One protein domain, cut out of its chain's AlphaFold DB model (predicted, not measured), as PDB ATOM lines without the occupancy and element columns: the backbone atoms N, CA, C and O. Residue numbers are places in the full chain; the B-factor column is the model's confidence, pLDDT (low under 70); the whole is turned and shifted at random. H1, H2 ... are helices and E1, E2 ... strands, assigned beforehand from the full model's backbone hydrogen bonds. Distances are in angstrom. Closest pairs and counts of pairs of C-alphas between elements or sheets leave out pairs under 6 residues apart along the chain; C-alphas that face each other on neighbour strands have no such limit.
ATOM      1  N   GLN A   3     199.783 205.878 231.548       89.25
ATOM      2  CA  GLN A   3     199.183 206.287 230.284       89.25
ATOM      3  C   GLN A   3     197.670 206.273 230.433       89.25
ATOM      4  O   GLN A   3     197.079 205.218 230.676       89.25
ATOM      5  N   TYR A   4     197.070 207.452 230.322       89.31
ATOM      6  CA  TYR A   4     195.627 207.637 230.370       89.31
ATOM      7  C   TYR A   4     195.082 207.800 228.953       89.31
ATOM      8  O   TYR A   4     195.700 208.461 228.122       89.31
ATOM      9  N   GLN A   5     193.926 207.209 228.677       89.19
ATOM     10  CA  GLN A   5     193.237 207.325 227.388       89.19
ATOM     11  C   GLN A   5     191.833 207.877 227.605       89.19
ATOM     12  O   GLN A   5     191.139 207.439 228.516       89.19
ATOM     13  N   GLU A   6     191.391 208.822 226.787       86.00
ATOM     14  CA  GLU A   6     190.007 209.295 226.839       86.00
ATOM     15  C   GLU A   6     189.084 208.280 226.149       86.00
ATOM     16  O   GLU A   6     189.383 207.810 225.051       86.00
ATOM     17  N   ALA A   7     187.976 207.908 226.793       81.25
ATOM     18  CA  ALA A   7     186.968 207.047 226.181       81.25
ATOM     19  C   ALA A   7     186.192 207.800 225.086       81.25
ATOM     20  O   ALA A   7     186.029 209.022 225.156       81.25
ATOM     21  N   GLU A   8     185.650 207.071 224.104       68.25
ATOM     22  CA  GLU A   8     184.795 207.667 223.072       68.25
ATOM     23  C   GLU A   8     183.646 208.475 223.708       68.25
ATOM     24  O   GLU A   8     182.849 207.960 224.495       68.25
ATOM     25  N   GLY A   9     183.588 209.772 223.391       72.69
ATOM     26  CA  GLY A   9     182.590 210.703 223.925       72.69
ATOM     27  C   GLY A   9     182.982 211.458 225.204       72.69
ATOM     28  O   GLY A   9     182.149 212.200 225.715       72.69
ATOM     29  N   GLY A  10     184.207 211.304 225.726       78.00
ATOM     30  CA  GLY A  10     184.759 212.151 226.804       78.00
ATOM     31  C   GLY A  10     184.177 211.920 228.208       78.00
ATOM     32  O   GLY A  10     184.464 212.653 229.158       78.00
ATOM     33  N   ASN A  11     183.358 210.881 228.374       83.25
ATOM     34  CA  ASN A  11     182.643 210.611 229.625       83.25
ATOM     35  C   ASN A  11     183.497 209.889 230.684       83.25
ATOM     36  O   ASN A  11     183.122 209.850 231.862       83.25
ATOM     37  N   SER A  12     184.635 209.317 230.289       87.12
ATOM     38  CA  SER A  12     185.577 208.663 231.196       87.12
ATOM     39  C   SER A  12     186.994 208.602 230.623       87.12
ATOM     40  O   SER A  12     187.217 208.785 229.427       87.12
ATOM     41  N   TRP A  13     187.947 208.312 231.503       89.31
ATOM     42  CA  TRP A  13     189.351 208.048 231.216       89.31
ATOM     43  C   TRP A  13     189.663 206.575 231.484       89.31
ATOM     44  O   TRP A  13     189.083 205.968 232.379       89.31
ATOM     45  N   GLN A  14     190.580 205.987 230.732       88.06
ATOM     46  CA  GLN A  14     191.016 204.602 230.868       88.06
ATOM     47  C   GLN A  14     192.466 204.558 231.346       88.06
ATOM     48  O   GLN A  14     193.315 205.288 230.835       88.06
ATOM     49  N   LEU A  15     192.745 203.674 232.301       88.00
ATOM     50  CA  LEU A  15     194.081 203.306 232.763       88.00
ATOM     51  C   LEU A  15     194.194 201.777 232.719       88.00
ATOM     52  O   LEU A  15     193.709 201.075 233.612       88.00
ATOM     53  N   GLY A  16     194.805 201.243 231.659       82.38
ATOM     54  CA  GLY A  16     194.778 199.802 231.389       82.38
ATOM     55  C   GLY A  16     193.337 199.305 231.220       82.38
ATOM     56  O   GLY A  16     192.617 199.797 230.361       82.38
ATOM     57  N   SER A  17     192.898 198.357 232.054       77.00
ATOM     58  CA  SER A  17     191.505 197.866 232.078       77.00
ATOM     59  C   SER A  17     190.573 198.638 233.025       77.00
ATOM     60  O   SER A  17     189.414 198.258 233.180       77.00
ATOM     61  N   SER A  18     191.071 199.671 233.715       82.38
ATOM     62  CA  SER A  18     190.284 200.447 234.682       82.38
ATOM     63  C   SER A  18     189.692 201.691 234.034       82.38
ATOM     64  O   SER A  18     190.409 202.417 233.350       82.38
ATOM     65  N   SER A  19     188.422 201.979 234.327       87.88
ATOM     66  CA  SER A  19     187.733 203.188 233.871       87.88
ATOM     67  C   SER A  19     187.534 204.178 235.022       87.88
ATOM     68  O   SER A  19     187.051 203.812 236.092       87.88
ATOM     69  N   ILE A  20     187.903 205.435 234.789       88.69
ATOM     70  CA  ILE A  20     187.808 206.572 235.705       88.69
ATOM     71  C   ILE A  20     186.758 207.540 235.144       88.69
ATOM     72  O   ILE A  20     186.989 208.149 234.101       88.69
ATOM     73  N   PRO A  21     185.600 207.715 235.796       87.94
ATOM     74  CA  PRO A  21     184.586 208.672 235.360       87.94
ATOM     75  C   PRO A  21     185.112 210.112 235.259       87.94
ATOM     76  O   PRO A  21     185.887 210.559 236.106       87.94
ATOM     77  N   SER A  22     184.615 210.878 234.282       84.50
ATOM     78  CA  SER A  22     184.960 212.300 234.108       84.50
ATOM     79  C   SER A  22     184.310 213.245 235.140       84.50
ATOM     80  O   SER A  22     184.460 214.460 235.017       84.50
ATOM     81  N   ASP A  23     183.620 212.723 236.165       85.56
ATOM     82  CA  ASP A  23     182.991 213.515 237.235       85.56
ATOM     83  C   ASP A  23     184.043 214.382 237.967       85.56
ATOM     84  O   ASP A  23     185.022 213.842 238.492       85.56
ATOM     85  N   PRO A  24     183.866 215.718 238.034       84.31
ATOM     86  CA  PRO A  24     184.778 216.620 238.737       84.31
ATOM     87  C   PRO A  24     185.025 216.271 240.209       84.31
ATOM     88  O   PRO A  24     186.097 216.585 240.721       84.31
ATOM     89  N   ASN A  25     184.070 215.626 240.883       88.75
ATOM     90  CA  ASN A  25     184.196 215.226 242.287       88.75
ATOM     91  C   ASN A  25     184.865 213.853 242.465       88.75
ATOM     92  O   ASN A  25     185.056 213.402 243.595       88.75
ATOM     93  N   ASN A  26     185.219 213.169 241.373       86.81
ATOM     94  CA  ASN A  26     185.883 211.877 241.439       86.81
ATOM     95  C   ASN A  26     187.350 212.039 241.881       86.81
ATOM     96  O   ASN A  26     188.159 212.701 241.227       86.81
ATOM     97  N   THR A  27     187.712 211.390 242.989       90.31
ATOM     98  CA  THR A  27     189.067 211.441 243.557       90.31
ATOM     99  C   THR A  27     190.123 210.815 242.649       90.31
ATOM    100  O   THR A  27     191.259 211.287 242.623       90.31
ATOM    101  N   ASP A  28     189.769 209.787 241.874       89.00
ATOM    102  CA  ASP A  28     190.682 209.154 240.919       89.00
ATOM    103  C   ASP A  28     190.970 210.075 239.728       89.00
ATOM    104  O   ASP A  28     192.110 210.133 239.267       89.00
ATOM    105  N   ARG A  29     189.984 210.874 239.290       87.19
ATOM    106  CA  ARG A  29     190.180 211.926 238.279       87.19
ATOM    107  C   ARG A  29     191.095 213.039 238.793       87.19
ATOM    108  O   ARG A  29     191.990 213.475 238.074       87.19
ATOM    109  N   ALA A  30     190.892 213.496 240.030       90.12
ATOM    110  CA  ALA A  30     191.759 214.504 240.642       90.12
ATOM    111  C   ALA A  30     193.212 214.004 240.759       90.12
ATOM    112  O   ALA A  30     194.145 214.737 240.434       90.12
ATOM    113  N   ARG A  31     193.401 212.733 241.144       90.44
ATOM    114  CA  ARG A  31     194.721 212.089 241.183       90.44
ATOM    115  C   ARG A  31     195.359 212.003 239.795       90.44
ATOM    116  O   ARG A  31     196.523 212.353 239.661       90.44
ATOM    117  N   MET A  32     194.607 211.594 238.774       89.81
ATOM    118  CA  MET A  32     195.085 211.555 237.386       89.81
ATOM    119  C   MET A  32     195.618 212.921 236.930       89.81
ATOM    120  O   MET A  32     196.716 212.996 236.388       89.81
ATOM    121  N   LEU A  33     194.868 214.003 237.168       90.12
ATOM    122  CA  LEU A  33     195.290 215.355 236.784       90.12
ATOM    123  C   LEU A  33     196.581 215.780 237.496       90.12
ATOM    124  O   LEU A  33     197.472 216.321 236.847       90.12
ATOM    125  N   ALA A  34     196.707 215.482 238.793       92.25
ATOM    126  CA  ALA A  34     197.924 215.763 239.553       92.25
ATOM    127  C   ALA A  34     199.137 214.960 239.044       92.25
ATOM    128  O   ALA A  34     200.240 215.491 238.975       92.25
ATOM    129  N   GLU A  35     198.943 213.699 238.646       91.62
ATOM    130  CA  GLU A  35     200.003 212.858 238.067       91.62
ATOM    131  C   GLU A  35     200.467 213.363 236.691       91.62
ATOM    132  O   GLU A  35     201.658 213.296 236.383       91.62
ATOM    133  N   ILE A  36     199.547 213.888 235.872       90.50
ATOM    134  CA  ILE A  36     199.866 214.520 234.582       90.50
ATOM    135  C   ILE A  36     200.632 215.830 234.807       90.50
ATOM    136  O   ILE A  36     201.650 216.064 234.159       90.50
ATOM    137  N   GLU A  37     200.187 216.667 235.748       92.38
ATOM    138  CA  GLU A  37     200.863 217.925 236.103       92.38
ATOM    139  C   GLU A  37     202.267 217.686 236.682       92.38
ATOM    140  O   GLU A  37     203.206 218.411 236.356       92.38
ATOM    141  N   ALA A  38     202.439 216.622 237.474       93.38
ATOM    142  CA  ALA A  38     203.734 216.184 237.991       93.38
ATOM    143  C   ALA A  38     204.644 215.537 236.923       93.38
ATOM    144  O   ALA A  38     205.809 215.253 237.205       93.38
ATOM    145  N   GLY A  39     204.139 215.289 235.707       91.06
ATOM    146  CA  GLY A  39     204.876 214.623 234.628       91.06
ATOM    147  C   GLY A  39     205.094 213.120 234.847       91.06
ATOM    148  O   GLY A  39     205.922 212.505 234.176       91.06
ATOM    149  N   GLU A  40     204.370 212.507 235.784       90.94
ATOM    150  CA  GLU A  40     204.420 211.066 236.067       90.94
ATOM    151  C   GLU A  40     203.493 210.256 235.141       90.94
ATOM    152  O   GLU A  40     203.631 209.026 235.006       90.94
ATOM    153  N   ALA A  41     202.562 210.954 234.488       91.12
ATOM    154  CA  ALA A  41     201.597 210.413 233.552       91.12
ATOM    155  C   ALA A  41     201.447 211.272 232.290       91.12
ATOM    156  O   ALA A  41     201.704 212.473 232.295       91.12
ATOM    157  N   GLU A  42     200.970 210.645 231.221       90.31
ATOM    158  CA  GLU A  42     200.654 211.291 229.949       90.31
ATOM    159  C   GLU A  42     199.276 210.845 229.444       90.31
ATOM    160  O   GLU A  42     198.811 209.739 229.742       90.31
ATOM    161  N   ILE A  43     198.623 211.718 228.675       88.69
ATOM    162  CA  ILE A  43     197.417 211.369 227.926       88.69
ATOM    163  C   ILE A  43     197.856 210.886 226.549       88.69
ATOM    164  O   ILE A  43     198.526 211.613 225.816       88.69
ATOM    165  N   ILE A  44     197.447 209.674 226.193       87.12
ATOM    166  CA  ILE A  44     197.681 209.092 224.876       87.12
ATOM    167  C   ILE A  44     196.349 208.845 224.170       87.12
ATOM    168  O   ILE A  44     195.303 208.702 224.807       87.12
ATOM    169  N   ALA A  45     196.385 208.785 222.840       81.56
ATOM    170  CA  ALA A  45     195.207 208.420 222.067       81.56
ATOM    171  C   ALA A  45     194.750 207.000 222.441       81.56
ATOM    172  O   ALA A  45     195.582 206.104 222.621       81.56
TER     173      ALA A  45
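AT A GLANCE: This is residues 3 to 45 of the 101 residues of an uncharacterized protein of Candidatus Pacearchaeota archaeon (UniProt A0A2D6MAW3). A small, twisted sheet of four short strands has one helix, H1, crossing one face, the other face bare. The 43 printed residues hold E1, E2, E3, H1 and E4 along the chain, class mixed, helices and strands; the mixed sheet runs E3, E2, E1, E4. It is compact, with a radius of gyration of the C-alphas of 9.6 A and spans of 25 by 24 by 16 A.

IN THESE COORDINATES: E1, residues 3 to 6, begins at C-alpha 3 (199.183, 206.287, 230.284). E2 is residues 12 to 15, E3 18 to 21, H1 27 to 37, 15.4 A long, and E4 41 to 44, ending at C-alpha 44 (197.681, 209.092, 224.876).

HOW THE PARTS SIT: E1, E2 and E3 form a meander of antiparallel hairpins, with N 14 to O 5 at 2.7 A and N 20 to O 13 at 2.7 A. E4 is parallel to E1, N 4 to O 42 at 2.9 A. E3, H1 and E4 make a split strand-helix-strand unit, E2 and E1 between its strands, with a right-handed crossover. H1 is on the sheet at a height of 8.7 A, only just over E4 alone, with 5 C-alphas there, and across it at 66 degrees on the local plane; the closest C-alphas, Glu 35 and Ala 41, are 5.4 A apart. Every O i to N i+4 pair in H1 is within hydrogen-bond range.

THE WHOLE: C-alphas 9 and 38, the farthest apart, are 26.0 A apart. The printed part has no cut, its four links are tight, and residue 8 is under 70 in pLDDT.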